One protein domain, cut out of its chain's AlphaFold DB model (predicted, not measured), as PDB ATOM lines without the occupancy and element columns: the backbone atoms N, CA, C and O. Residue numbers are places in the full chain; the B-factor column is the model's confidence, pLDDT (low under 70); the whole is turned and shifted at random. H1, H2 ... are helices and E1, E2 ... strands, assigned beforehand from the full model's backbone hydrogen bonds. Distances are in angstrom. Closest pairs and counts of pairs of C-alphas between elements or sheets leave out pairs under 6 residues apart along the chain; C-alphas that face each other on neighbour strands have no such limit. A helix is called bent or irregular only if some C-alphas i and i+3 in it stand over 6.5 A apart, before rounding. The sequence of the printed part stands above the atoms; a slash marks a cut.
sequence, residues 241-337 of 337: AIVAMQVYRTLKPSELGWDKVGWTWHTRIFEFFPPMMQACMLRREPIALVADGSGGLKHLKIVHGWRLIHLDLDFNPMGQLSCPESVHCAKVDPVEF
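This is residues 241 to 337 of the 337 residues of the protein "Hypothetical protein" of Alexandrium catenella (UniProt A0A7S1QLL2). A twisted sheet of five strands has a helix on each face, H1 on one and H3 on the other; H4 packs at one end of the strands, near the turn between E3 and E4, and the short H2 only grazes the sheet. At the other end the long loop of residues 313 to 329, between E4 and E5, reaches far out to Met 318 and makes much of the length. The printed part has 97 residues, with four named helices and five named strands in the order H1 E1 H2 H3 H4 E2 E3 E4 E5. The sheet is mixed, in the order E1, E2, E3, E4, E5, and the class is mixed, helices and strands. The whole is compact, with a radius of gyration of the C-alphas of 13.6 A and spans of 43 by 30 by 24 A.

H1, residues 241 to 247, begins at C-alpha 241 at (23.970, 26.835, -16.538) and is 9.7 A long. E1, residues 249 to 251, follows after a tight link. H2 is residues 253 to 256, and H3, residues 258 to 267, is 13.8 A long from C-alpha 258 at (24.768, 20.931, -3.165). H3 is irregular, but only just: C-alphas 260 and 263 are 7.0 A apart. H4, residues 275 to 283, is 12.3 A long. E2 is residues 287 to 290, 10.0 A. E3, residues 299 to 304, is 16.2 A long, and E4, residues 307 to 312, is 16.0 A. E5, residues 330 to 333, ends at C-alpha 333 at (21.939, 10.442, -13.156).

E1 and E5 are the edge strands of the sheet, and from edge to edge the strands' lines turn by 109 degrees. E1 and E2 are parallel at 37 degrees, with N 288 and O 249 2.9 A apart; with H2, H3 and H4 between them along the chain they form a strand-helix-strand unit, two parallel neighbour strands joined through helices. E2, E3, E4 and E5 form a meander, each strand the antiparallel neighbour of the one before. In the hairpin of E2 and E3, N 289 and O 301 are 2.7 A apart; in that of E3 and E4, N 302 and O 309 are 2.8 A apart; in that of E4 and E5, N 310 and O 331 are 2.8 A apart. The arrangement is three layers, helices on both faces of a sheet. H1 is on the sheet at a height of 8.6 A, slantwise to the strands; its closest C-alphas to E2 are those of Met 245 and Ala 288, 6.3 A apart. H3 is on the opposite face at a height of 10.7 A, over E2 and E3 and slantwise to the strands, with the C-alphas of Trp 258 and Leu 289 the closest to E2, at 6.1 A. H4 is on the sheet at a height of 8.8 A and runs along the strands, at 22 degrees to E2 on the local plane; its closest C-alphas to E3 are those of Met 281 and His 304, 6.1 A apart. H2 only grazes the sheet with residues 253 to 256. H1 and H3 are apart, and so are H3 and H4. Every O i to N i+4 pair is within hydrogen-bond range in H1 and H4, 4 of 6 are in H3, and H2 is too short for such a pair.

The two C-alphas farthest apart are those of Glu 271 and Met 318, at 43.1 A. The printed part has no cut and ends at Phe 337, the chain's last residue. The link from E4 to E5, 17 residues, is long. The mean pLDDT of the printed part is 76.6; 34 residues are under 70, namely 253 to 255, 292 to 298, 313 to 331 and 333 to 337.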
ATOM      1  N   ALA A 241      24.012  26.438 -17.944       86.25
ATOM      2  CA  ALA A 241      23.970  26.835 -16.538       86.25
ATOM      3  C   ALA A 241      23.490  28.285 -16.359       86.25
ATOM      4  O   ALA A 241      22.654  28.538 -15.496       86.25
ATOM      5  N   ILE A 242      23.954  29.221 -17.203       84.25
ATOM      6  CA  ILE A 242      23.484  30.615 -17.177       84.25
ATOM      7  C   ILE A 242      21.972  30.666 -17.398       84.25
ATOM      8  O   ILE A 242      21.265  31.297 -16.616       84.25
ATOM      9  N   VAL A 243      21.460  29.962 -18.412       89.25
ATOM     10  CA  VAL A 243      20.015  29.929 -18.685       89.25
ATOM     11  C   VAL A 243      19.250  29.215 -17.578       89.25
ATOM     12  O   VAL A 243      18.226  29.722 -17.134       89.25
ATOM     13  N   ALA A 244      19.750  28.090 -17.067       90.88
ATOM     14  CA  ALA A 244      19.119  27.367 -15.967       90.88
ATOM     15  C   ALA A 244      18.907  28.246 -14.729       90.88
ATOM     16  O   ALA A 244      17.846  28.173 -14.120       90.88
ATOM     17  N   MET A 245      19.867  29.103 -14.376       85.56
ATOM     18  CA  MET A 245      19.719  30.008 -13.231       85.56
ATOM     19  C   MET A 245      18.677  31.108 -13.441       85.56
ATOM     20  O   MET A 245      18.135  31.626 -12.470       85.56
ATOM     21  N   GLN A 246      18.405  31.478 -14.694       85.75
ATOM     22  CA  GLN A 246      17.379  32.466 -15.033       85.75
ATOM     23  C   GLN A 246      15.992  31.832 -15.191       85.75
ATOM     24  O   GLN A 246      14.967  32.457 -14.923       85.75
ATOM     25  N   VAL A 247      15.959  30.590 -15.672       90.56
ATOM     26  CA  VAL A 247      14.732  29.867 -16.003       90.56
ATOM     27  C   VAL A 247      14.200  29.077 -14.818       90.56
ATOM     28  O   VAL A 247      12.987  28.968 -14.666       90.56
ATOM     29  N   TYR A 248      15.059  28.515 -13.978       91.44
ATOM     30  CA  TYR A 248      14.651  27.689 -12.849       91.44
ATOM     31  C   TYR A 248      14.801  28.430 -11.537       91.44
ATOM     32  O   TYR A 248      15.600  29.354 -11.386       91.44
ATOM     33  N   ARG A 249      14.028  27.978 -10.552       86.94
ATOM     34  CA  ARG A 249      14.218  28.424  -9.181       86.94
ATOM     35  C   ARG A 249      15.616  28.003  -8.745       86.94
ATOM     36  O   ARG A 249      15.917  26.812  -8.738       86.94
ATOM     37  N   THR A 250      16.441  28.976  -8.383       83.12
ATOM     38  CA  THR A 250      17.795  28.717  -7.886       83.12
ATOM     39  C   THR A 250      17.805  28.781  -6.367       83.12
ATOM     40  O   THR A 250      17.367  29.783  -5.806       83.12
ATOM     41  N   LEU A 251      18.282  27.736  -5.693       79.25
ATOM     42  CA  LEU A 251      18.515  27.783  -4.248       79.25
ATOM     43  C   LEU A 251      19.860  28.441  -3.951       79.25
ATOM     44  O   LEU A 251      20.863  28.138  -4.600       79.25
ATOM     45  N   LYS A 252      19.882  29.352  -2.970       71.31
ATOM     46  CA  LYS A 252      21.121  30.021  -2.579       71.31
ATOM     47  C   LYS A 252      22.081  29.029  -1.910       71.31
ATOM     48  O   LYS A 252      21.639  28.320  -1.005       71.31
ATOM     49  N   PRO A 253      23.383  29.087  -2.238       69.31
ATOM     50  CA  PRO A 253      24.491  28.532  -1.451       69.31
ATOM     51  C   PRO A 253      24.289  28.515   0.078       69.31
ATOM     52  O   PRO A 253      24.171  27.479   0.747       69.31
ATOM     53  N   SER A 254      24.125  29.720   0.634       67.75
ATOM     54  CA  SER A 254      24.026  29.972   2.072       67.75
ATOM     55  C   SER A 254      22.858  29.248   2.726       67.75
ATOM     56  O   SER A 254      22.949  28.852   3.885       67.75
ATOM     57  N   GLU A 255      21.781  29.043   1.977       68.00
ATOM     58  CA  GLU A 255      20.602  28.331   2.438       68.00
ATOM     59  C   GLU A 255      20.832  26.832   2.223       68.00
ATOM     60  O   GLU A 255      20.932  26.093   3.202       68.00
ATOM     61  N   LEU A 256      21.044  26.396   0.975       72.06
ATOM     62  CA  LEU A 256      20.953  25.002   0.531       72.06
ATOM     63  C   LEU A 256      21.825  24.697  -0.708       72.06
ATOM     64  O   LEU A 256      21.315  24.304  -1.760       72.06
ATOM     65  N   GLY A 257      23.142  24.863  -0.583       79.62
ATOM     66  CA  GLY A 257      24.111  24.374  -1.570       79.62
ATOM     67  C   GLY A 257      24.094  22.847  -1.749       79.62
ATOM     68  O   GLY A 257      23.580  22.094  -0.912       79.62
ATOM     69  N   TRP A 258      24.658  22.372  -2.869       86.00
ATOM     70  CA  TRP A 258      24.768  20.931  -3.165       86.00
ATOM     71  C   TRP A 258      25.519  20.143  -2.082       86.00
ATOM     72  O   TRP A 258      25.199  18.988  -1.829       86.00
ATOM     73  N   ASP A 259      26.486  20.757  -1.412       82.81
ATOM     74  CA  ASP A 259      27.226  20.190  -0.282       82.81
ATOM     75  C   ASP A 259      26.311  19.743   0.872       82.81
ATOM     76  O   ASP A 259      26.555  18.711   1.496       82.81
ATOM     77  N   LYS A 260      25.217  20.473   1.110       85.06
ATOM     78  CA  LYS A 260      24.248  20.175   2.172       85.06
ATOM     79  C   LYS A 260      23.227  19.114   1.774       85.06
ATOM     80  O   LYS A 260      22.777  18.350   2.624       85.06
ATOM     81  N   VAL A 261      22.833  19.075   0.500       89.38
ATOM     82  CA  VAL A 261      21.740  18.202   0.022       89.38
ATOM     83  C   VAL A 261      22.220  16.978  -0.756       89.38
ATOM     84  O   VAL A 261      21.470  16.019  -0.924       89.38
ATOM     85  N   GLY A 262      23.470  16.970  -1.211       89.75
ATOM     86  CA  GLY A 262      24.029  15.908  -2.041       89.75
ATOM     87  C   GLY A 262      24.073  14.567  -1.318       89.75
ATOM     88  O   GLY A 262      23.728  13.545  -1.904       89.75
ATOM     89  N   TRP A 263      24.405  14.560  -0.021       90.12
ATOM     90  CA  TRP A 263      24.348  13.335   0.782       90.12
ATOM     91  C   TRP A 263      22.933  12.750   0.806       90.12
ATOM     92  O   TRP A 263      22.762  11.578   0.490       90.12
ATOM     93  N   THR A 264      21.924  13.579   1.085       90.88
ATOM     94  CA  THR A 264      20.509  13.185   1.105       90.88
ATOM     95  C   THR A 264      20.046  12.639  -0.245       90.88
ATOM     96  O   THR A 264      19.294  11.665  -0.300       90.88
ATOM     97  N   TRP A 265      20.528  13.228  -1.346       91.75
ATOM     98  CA  TRP A 265      20.292  12.703  -2.688       91.75
ATOM     99  C   TRP A 265      20.888  11.300  -2.857       91.75
ATOM    100  O   TRP A 265      20.191  10.372  -3.266       91.75
ATOM    101  N   HIS A 266      22.166  11.123  -2.512       89.94
ATOM    102  CA  HIS A 266      22.874   9.852  -2.678       89.94
ATOM    103  C   HIS A 266      22.351   8.738  -1.762       89.94
ATOM    104  O   HIS A 266      22.334   7.579  -2.173       89.94
ATOM    105  N   THR A 267      21.888   9.069  -0.554       92.81
ATOM    106  CA  THR A 267      21.282   8.107   0.381       92.81
ATOM    107  C   THR A 267      19.796   7.866   0.131       92.81
ATOM    108  O   THR A 267      19.220   6.977   0.753       92.81
ATOM    109  N   ARG A 268      19.178   8.606  -0.803       90.31
ATOM    110  CA  ARG A 268      17.749   8.531  -1.156       90.31
ATOM    111  C   ARG A 268      16.800   8.849   0.009       90.31
ATOM    112  O   ARG A 268      15.650   8.416   0.001       90.31
ATOM    113  N   ILE A 269      17.243   9.627   0.998       92.44
ATOM    114  CA  ILE A 269      16.434   9.969   2.180       92.44
ATOM    115  C   ILE A 269      15.743  11.325   1.976       92.44
ATOM    116  O   ILE A 269      15.983  12.300   2.683       92.44
ATOM    117  N   PHE A 270      14.887  11.407   0.956       91.44
ATOM    118  CA  PHE A 270      14.332  12.675   0.463       91.44
ATOM    119  C   PHE A 270      13.447  13.439   1.467       91.44
ATOM    120  O   PHE A 270      13.199  14.627   1.271       91.44
ATOM    121  N   GLU A 271      13.016  12.803   2.558       92.19
ATOM    122  CA  GLU A 271      12.328  13.457   3.683       92.19
ATOM    123  C   GLU A 271      13.171  14.553   4.357       92.19
ATOM    124  O   GLU A 271      12.612  15.494   4.918       92.19
ATOM    125  N   PHE A 272      14.503  14.486   4.240       91.38
ATOM    126  CA  PHE A 272      15.413  15.519   4.745       91.38
ATOM    127  C   PHE A 272      15.651  16.666   3.760       91.38
ATOM    128  O   PHE A 272      16.400  17.594   4.073       91.38
ATOM    129  N   PHE A 273      15.037  16.647   2.573       90.56
ATOM    130  CA  PHE A 273      15.070  17.828   1.721       90.56
ATOM    131  C   PHE A 273      14.241  18.970   2.308       90.56
ATOM    132  O   PHE A 273      13.265  18.739   3.016       90.56
ATOM    133  N   PRO A 274      14.576  20.226   1.989       88.62
ATOM    134  CA  PRO A 274      13.743  21.366   2.346       88.62
ATOM    135  C   PRO A 274      12.309  21.192   1.845       88.62
ATOM    136  O   PRO A 274      12.132  20.734   0.710       88.62
ATOM    137  N   PRO A 275      11.290  21.653   2.595       88.62
ATOM    138  CA  PRO A 275       9.891  21.540   2.179       88.62
ATOM    139  C   PRO A 275       9.623  22.072   0.765       88.62
ATOM    140  O   PRO A 275       8.885  21.464  -0.007       88.62
ATOM    141  N   MET A 276      10.275  23.176   0.383       86.00
ATOM    142  CA  MET A 276      10.164  23.738  -0.966       86.00
ATOM    143  C   MET A 276      10.700  22.775  -2.039       86.00
ATOM    144  O   MET A 276      10.039  22.560  -3.056       86.00
ATOM    145  N   MET A 277      11.855  22.151  -1.797       89.81
ATOM    146  CA  MET A 277      12.464  21.208  -2.733       89.81
ATOM    147  C   MET A 277      11.618  19.944  -2.876       89.81
ATOM    148  O   MET A 277      11.342  19.529  -4.001       89.81
ATOM    149  N   GLN A 278      11.105  19.407  -1.764       91.56
ATOM    150  CA  GLN A 278      10.139  18.306  -1.785       91.56
ATOM    151  C   GLN A 278       8.902  18.667  -2.627       91.56
ATOM    152  O   GLN A 278       8.502  17.912  -3.513       91.56
ATOM    153  N   ALA A 279       8.328  19.859  -2.420       89.94
ATOM    154  CA  ALA A 279       7.150  20.317  -3.154       89.94
ATOM    155  C   ALA A 279       7.402  20.477  -4.663       89.94
ATOM    156  O   ALA A 279       6.515  20.195  -5.470       89.94
ATOM    157  N   CYS A 280       8.581  20.946  -5.069       90.06
ATOM    158  CA  CYS A 280       8.959  21.017  -6.481       90.06
ATOM    159  C   CYS A 280       9.228  19.633  -7.076       90.06
ATOM    160  O   CYS A 280       8.776  19.370  -8.188       90.06
ATOM    161  N   MET A 281       9.871  18.718  -6.345       91.69
ATOM    162  CA  MET A 281      10.074  17.340  -6.804       91.69
ATOM    163  C   MET A 281       8.741  16.626  -7.054       91.69
ATOM    164  O   MET A 281       8.552  16.044  -8.122       91.69
ATOM    165  N   LEU A 282       7.783  16.750  -6.130       91.69
ATOM    166  CA  LEU A 282       6.432  16.200  -6.293       91.69
ATOM    167  C   LEU A 282       5.711  16.783  -7.516       91.69
ATOM    168  O   LEU A 282       5.052  16.054  -8.255       91.69
ATOM    169  N   ARG A 283       5.877  18.086  -7.769       90.88
ATOM    170  CA  ARG A 283       5.295  18.781  -8.930       90.88
ATOM    171  C   ARG A 283       6.098  18.621 -10.221       90.88
ATOM    172  O   ARG A 283       5.665  19.121 -11.254       90.88
ATOM    173  N   ARG A 284       7.249  17.937 -10.174       92.56
ATOM    174  CA  ARG A 284       8.223  17.855 -11.273       92.56
ATOM    175  C   ARG A 284       8.599  19.242 -11.816       92.56
ATOM    176  O   ARG A 284       8.719  19.443 -13.015       92.56
ATOM    177  N   GLU A 285       8.783  20.207 -10.925       91.81
ATOM    178  CA  GLU A 285       9.334  21.517 -11.267       91.81
ATOM    179  C   GLU A 285      10.860  21.469 -11.093       91.81
ATOM    180  O   GLU A 285      11.323  21.095 -10.010       91.81
ATOM    181  N   PRO A 286      11.657  21.813 -12.121       94.56
ATOM    182  CA  PRO A 286      13.105  21.848 -11.996       94.56
ATOM    183  C   PRO A 286      13.587  22.906 -10.993       94.56
ATOM    184  O   PRO A 286      13.124  24.049 -10.995       94.56
ATOM    185  N   ILE A 287      14.566  22.528 -10.171       92.12
ATOM    186  CA  ILE A 287      15.279  23.414  -9.246       92.12
ATOM    187  C   ILE A 287      16.759  23.380  -9.586       92.12
ATOM    188  O   ILE A 287      17.348  22.303  -9.663       92.12
ATOM    189  N   ALA A 288      17.360  24.554  -9.736       91.25
ATOM    190  CA  ALA A 288      18.793  24.727  -9.889       91.25
ATOM    191  C   ALA A 288      19.470  24.875  -8.513       91.25
ATOM    192  O   ALA A 288      19.047  25.662  -7.666       91.25
ATOM    193  N   LEU A 289      20.534  24.111  -8.297       88.69
ATOM    194  CA  LEU A 289      21.357  24.093  -7.094       88.69
ATOM    195  C   LEU A 289      22.779  24.474  -7.494       88.69
ATOM    196  O   LEU A 289      23.396  23.802  -8.329       88.69
ATOM    197  N   VAL A 290      23.297  25.541  -6.898       83.38
ATOM    198  CA  VAL A 290      24.702  25.920  -7.058       83.38
ATOM    199  C   VAL A 290      25.539  25.012  -6.155       83.38
ATOM    200  O   VAL A 290      25.192  24.791  -4.992       83.38
ATOM    201  N   ALA A 291      26.606  24.425  -6.696       77.44
ATOM    202  CA  ALA A 291      27.548  23.675  -5.878       77.44
ATOM    203  C   ALA A 291      28.438  24.647  -5.091       77.44
ATOM    204  O   ALA A 291      29.171  25.437  -5.688       77.44
ATOM    205  N   ASP A 292      28.378  24.582  -3.761       65.69
ATOM    206  CA  ASP A 292      29.242  25.382  -2.897       65.69
ATOM    207  C   ASP A 292      30.644  24.783  -2.810       65.69
ATOM    208  O   ASP A 292      30.823  23.568  -2.738       65.69
ATOM    209  N   GLY A 293      31.644  25.666  -2.809       55.22
ATOM    210  CA  GLY A 293      33.059  25.319  -2.681       55.22
ATOM    211  C   GLY A 293      33.862  25.702  -3.920       55.22
ATOM    212  O   GLY A 293      33.906  24.935  -4.868       55.22
ATOM    213  N   SER A 294      34.469  26.899  -3.886       49.91
ATOM    214  CA  SER A 294      35.535  27.460  -4.757       49.91
ATOM    215  C   SER A 294      35.412  27.385  -6.294       49.91
ATOM    216  O   SER A 294      36.123  28.114  -6.987       49.91
ATOM    217  N   GLY A 295      34.507  26.585  -6.852       52.12
ATOM    218  CA  GLY A 295      34.292  26.413  -8.283       52.12
ATOM    219  C   GLY A 295      33.473  27.536  -8.913       52.12
ATOM    220  O   GLY A 295      33.491  27.677 -10.128       52.12
ATOM    221  N   GLY A 296      32.790  28.372  -8.126       61.56
ATOM    222  CA  GLY A 296      31.876  29.390  -8.653       61.56
ATOM    223  C   GLY A 296      30.709  28.764  -9.425       61.56
ATOM    224  O   GLY A 296      30.355  27.610  -9.205       61.56
ATOM    225  N   LEU A 297      30.141  29.499 -10.382       64.75
ATOM    226  CA  LEU A 297      29.026  29.060 -11.242       64.75
ATOM    227  C   LEU A 297      29.354  27.864 -12.162       64.75
ATOM    228  O   LEU A 297      28.580  27.552 -13.064       64.75
ATOM    229  N   LYS A 298      30.502  27.200 -11.965       69.31
ATOM    230  CA  LYS A 298      31.025  26.158 -12.850       69.31
ATOM    231  C   LYS A 298      30.325  24.813 -12.728       69.31
ATOM    232  O   LYS A 298      30.391  24.027 -13.661       69.31
ATOM    233  N   HIS A 299      29.646  24.549 -11.618       79.12
ATOM    234  CA  HIS A 299      28.922  23.298 -11.426       79.12
ATOM    235  C   HIS A 299      27.517  23.603 -10.930       79.12
ATOM    236  O   HIS A 299      27.319  24.032  -9.792       79.12
ATOM    237  N   LEU A 300      26.534  23.367 -11.795       87.31
ATOM    238  CA  LEU A 300      25.127  23.497 -11.458       87.31
ATOM    239  C   LEU A 300      24.487  22.112 -11.458       87.31
ATOM    240  O   LEU A 300      24.660  21.327 -12.391       87.31
ATOM    241  N   LYS A 301      23.733  21.797 -10.409       91.31
ATOM    242  CA  LYS A 301      22.893  20.600 -10.367       91.31
ATOM    243  C   LYS A 301      21.443  21.010 -10.544       91.31
ATOM    244  O   LYS A 301      20.987  21.941  -9.895       91.31
ATOM    245  N   ILE A 302      20.713  20.326 -11.413       93.38
ATOM    246  CA  ILE A 302      19.279  20.528 -11.581       93.38
ATOM    247  C   ILE A 302      18.562  19.288 -11.080       93.38
ATOM    248  O   ILE A 302      18.738  18.197 -11.620       93.38
ATOM    249  N   VAL A 303      17.732  19.470 -10.062       93.69
ATOM    250  CA  VAL A 303      16.820  18.438  -9.579       93.69
ATOM    251  C   VAL A 303      15.485  18.616 -10.281       93.69
ATOM    252  O   VAL A 303      14.873  19.676 -10.192       93.69
ATOM    253  N   HIS A 304      15.029  17.587 -10.993       94.75
ATOM    254  CA  HIS A 304      13.754  17.593 -11.707       94.75
ATOM    255  C   HIS A 304      12.980  16.306 -11.414       94.75
ATOM    256  O   HIS A 304      13.216  15.253 -12.016       94.75
ATOM    257  N   GLY A 305      12.035  16.401 -10.475       92.94
ATOM    258  CA  GLY A 305      11.395  15.222  -9.902       92.94
ATOM    259  C   GLY A 305      12.450  14.365  -9.213       92.94
ATOM    260  O   GLY A 305      13.145  14.840  -8.324       92.94
ATOM    261  N   TRP A 306      12.615  13.132  -9.682       92.50
ATOM    262  CA  TRP A 306      13.619  12.198  -9.168       92.50
ATOM    263  C   TRP A 306      14.866  12.077 -10.048       92.50
ATOM    264  O   TRP A 306      15.642  11.139  -9.904       92.50
ATOM    265  N   ARG A 307      15.054  13.002 -10.991       93.06
ATOM    266  CA  ARG A 307      16.252  13.061 -11.831       93.06
ATOM    267  C   ARG A 307      17.196  14.130 -11.310       93.06
ATOM    268  O   ARG A 307      16.746  15.222 -10.957       93.06
ATOM    269  N   LEU A 308      18.487  13.825 -11.346       92.31
ATOM    270  CA  LEU A 308      19.553  14.793 -11.143       92.31
ATOM    271  C   LEU A 308      20.272  15.016 -12.462       92.31
ATOM    272  O   LEU A 308      20.631  14.066 -13.156       92.31
ATOM    273  N   ILE A 309      20.459  16.278 -12.810       92.31
ATOM    274  CA  ILE A 309      21.096  16.686 -14.054       92.31
ATOM    275  C   ILE A 309      22.284  17.562 -13.693       92.31
ATOM    276  O   ILE A 309      22.144  18.567 -13.003       92.31
ATOM    277  N   HIS A 310      23.463  17.161 -14.138       88.62
ATOM    278  CA  HIS A 310      24.718  17.839 -13.856       88.62
ATOM    279  C   HIS A 310      25.059  18.724 -15.043       88.62
ATOM    280  O   HIS A 310      25.371  18.198 -16.106       88.62
ATOM    281  N   LEU A 311      24.995  20.042 -14.867       86.75
ATOM    282  CA  LEU A 311      25.510  21.002 -15.832       86.75
ATOM    283  C   LEU A 311      26.895  21.449 -15.374       86.75
ATOM    284  O   LEU A 311      27.024  22.197 -14.401       86.75
ATOM    285  N   ASP A 312      27.919  20.983 -16.074       74.94
ATOM    286  CA  ASP A 312      29.294  21.414 -15.849       74.94
ATOM    287  C   ASP A 312      29.644  22.512 -16.870       74.94
ATOM    288  O   ASP A 312      29.401  22.374 -18.072       74.94
ATOM    289  N   LEU A 313      30.171  23.638 -16.385       67.25
ATOM    290  CA  LEU A 313      30.809  24.662 -17.206       67.25
ATOM    291  C   LEU A 313      32.312  24.420 -17.176       67.25
ATOM    292  O   LEU A 313      33.029  24.927 -16.308       67.25
ATOM    293  N   ASP A 314      32.799  23.684 -18.162       53.66
ATOM    294  CA  ASP A 314      34.228  23.627 -18.416       53.66
ATOM    295  C   ASP A 314      34.659  24.954 -19.056       53.66
ATOM    296  O   ASP A 314      34.478  25.218 -20.248       53.66
ATOM    297  N   PHE A 315      35.226  25.833 -18.227       52.16
ATOM    298  CA  PHE A 315      36.108  26.883 -18.714       52.16
ATOM    299  C   PHE A 315      37.420  26.212 -19.114       52.16
ATOM    300  O   PHE A 315      38.217  25.843 -18.250       52.16
ATOM    301  N   ASN A 316      37.671  26.067 -20.416       46.78
ATOM    302  CA  ASN A 316      39.027  25.782 -20.867       46.78
ATOM    303  C   ASN A 316      39.937  26.934 -20.381       46.78
ATOM    304  O   ASN A 316      39.531  28.096 -20.489       46.78
ATOM    305  N   PRO A 317      41.157  26.671 -19.875       42.28
ATOM    306  CA  PRO A 317      42.136  27.711 -19.532       42.28
ATOM    307  C   PRO A 317      42.430  28.729 -20.654       42.28
ATOM    308  O   PRO A 317      42.960  29.798 -20.365       42.28
ATOM    309  N   MET A 318      42.052  28.453 -21.908       49.56
ATOM    310  CA  MET A 318      42.089  29.408 -23.028       49.56
ATOM    311  C   MET A 318      40.846  30.317 -23.154       49.56
ATOM    312  O   MET A 318      40.705  31.024 -24.148       49.56
ATOM    313  N   GLY A 319      39.913  30.294 -22.199       50.81
ATOM    314  CA  GLY A 319      38.691  31.113 -22.229       50.81
ATOM    315  C   GLY A 319      37.616  30.625 -23.208       50.81
ATOM    316  O   GLY A 319      36.574  31.263 -23.340       50.81
ATOM    317  N   GLN A 320      37.826  29.486 -23.877       51.00
ATOM    318  CA  GLN A 320      36.792  28.836 -24.678       51.00
ATOM    319  C   GLN A 320      35.892  27.963 -23.797       51.00
ATOM    320  O   GLN A 320      36.345  27.058 -23.103       51.00
ATOM    321  N   LEU A 321      34.589  28.224 -23.862       52.12
ATOM    322  CA  LEU A 321      33.543  27.379 -23.292       52.12
ATOM    323  C   LEU A 321      33.408  26.092 -24.119       52.12
ATOM    324  O   LEU A 321      32.592  26.018 -25.045       52.12
ATOM    325  N   SER A 322      34.223  25.087 -23.803       48.66
ATOM    326  CA  SER A 322      34.107  23.742 -24.364       48.66
ATOM    327  C   SER A 322      33.370  22.858 -23.366       48.66
ATOM    328  O   SER A 322      33.970  22.432 -22.389       48.66
ATOM    329  N   CYS A 323      32.091  22.549 -23.609       53.00
ATOM    330  CA  CYS A 323      31.529  21.351 -22.982       53.00
ATOM    331  C   CYS A 323      32.401  20.160 -23.405       53.00
ATOM    332  O   CYS A 323      32.714  20.073 -24.598       53.00
ATOM    333  N   PRO A 324      32.777  19.250 -22.498       48.94
ATOM    334  CA  PRO A 324      33.515  18.062 -22.887       48.94
ATOM    335  C   PRO A 324      32.672  17.288 -23.907       48.94
ATOM    336  O   PRO A 324      31.462  17.159 -23.724       48.94
ATOM    337  N   GLU A 325      33.302  16.784 -24.973       41.97
ATOM    338  CA  GLU A 325      32.678  16.101 -26.128       41.97
ATOM    339  C   GLU A 325      31.841  14.851 -25.779       41.97
ATOM    340  O   GLU A 325      31.320  14.172 -26.664       41.97
ATOM    341  N   SER A 326      31.649  14.537 -24.495       39.09
ATOM    342  CA  SER A 326      30.552  13.668 -24.091       39.09
ATOM    343  C   SER A 326      29.225  14.281 -24.556       39.09
ATOM    344  O   SER A 326      28.984  15.476 -24.402       39.09
ATOM    345  N   VAL A 327      28.356  13.446 -25.124       43.53
ATOM    346  CA  VAL A 327      27.115  13.795 -25.847       43.53
ATOM    347  C   VAL A 327      26.155  14.712 -25.063       43.53
ATOM    348  O   VAL A 327      25.236  15.305 -25.633       43.53
ATOM    349  N   HIS A 328      26.389  14.920 -23.768       45.31
ATOM    350  CA  HIS A 328      25.613  15.830 -22.954       45.31
ATOM    351  C   HIS A 328      26.528  16.734 -22.113       45.31
ATOM    352  O   HIS A 328      27.143  16.271 -21.161       45.31
ATOM    353  N   CYS A 329      26.455  18.056 -22.321       58.59
ATOM    354  CA  CYS A 329      26.792  19.071 -21.297       58.59
ATOM    355  C   CYS A 329      25.960  18.916 -19.994       58.59
ATOM    356  O   CYS A 329      25.965  19.792 -19.135       58.59
ATOM    357  N   ALA A 330      25.142  17.866 -19.926       57.38
ATOM    358  CA  ALA A 330      24.112  17.569 -18.963       57.38
ATOM    359  C   ALA A 330      24.175  16.068 -18.651       57.38
ATOM    360  O   ALA A 330      23.545  15.264 -19.336       57.38
ATOM    361  N   LYS A 331      24.941  15.650 -17.642       69.88
ATOM    362  CA  LYS A 331      24.918  14.239 -17.231       69.88
ATOM    363  C   LYS A 331      23.639  13.991 -16.436       69.88
ATOM    364  O   LYS A 331      23.432  14.619 -15.400       69.88
ATOM    365  N   VAL A 332      22.774  13.116 -16.939       72.44
ATOM    366  CA  VAL A 332      21.582  12.673 -16.210       72.44
ATOM    367  C   VAL A 332      21.978  11.473 -15.370       72.44
ATOM    368  O   VAL A 332      22.381  10.453 -15.925       72.44
ATOM    369  N   ASP A 333      21.845  11.586 -14.055       66.56
ATOM    370  CA  ASP A 333      21.939  10.442 -13.156       66.56
ATOM    371  C   ASP A 333      20.502   9.922 -12.935       66.56
ATOM    372  O   ASP A 333      19.716  10.562 -12.220       66.56
ATOM    373  N   PRO A 334      20.092   8.822 -13.602       59.19
ATOM    374  CA  PRO A 334      18.786   8.227 -13.370       59.19
ATOM    375  C   PRO A 334      18.749   7.631 -11.961       59.19
ATOM    376  O   PRO A 334      19.633   6.872 -11.565       59.19
ATOM    377  N   VAL A 335      17.702   7.952 -11.203       58.00
ATOM    378  CA  VAL A 335      17.349   7.180 -10.012       58.00
ATOM    379  C   VAL A 335      16.389   6.092 -10.478       58.00
ATOM    380  O   VAL A 335      15.218   6.363 -10.738       58.00
ATOM    381  N   GLU A 336      16.896   4.872 -10.645       49.12
ATOM    382  CA  GLU A 336      16.044   3.686 -10.772       49.12
ATOM    383  C   GLU A 336      15.399   3.412  -9.402       49.12
ATOM    384  O   GLU A 336      16.114   3.298  -8.393       49.12
ATOM    385  N   PHE A 337      14.062   3.394  -9.367       52.12
ATOM    386  CA  PHE A 337      13.250   3.058  -8.193       52.12
ATOM    387  C   PHE A 337      12.869   1.589  -8.194       52.12
ATOM    388  O   PHE A 337      12.494   1.094  -9.282       52.12
TER     389      PHE A 337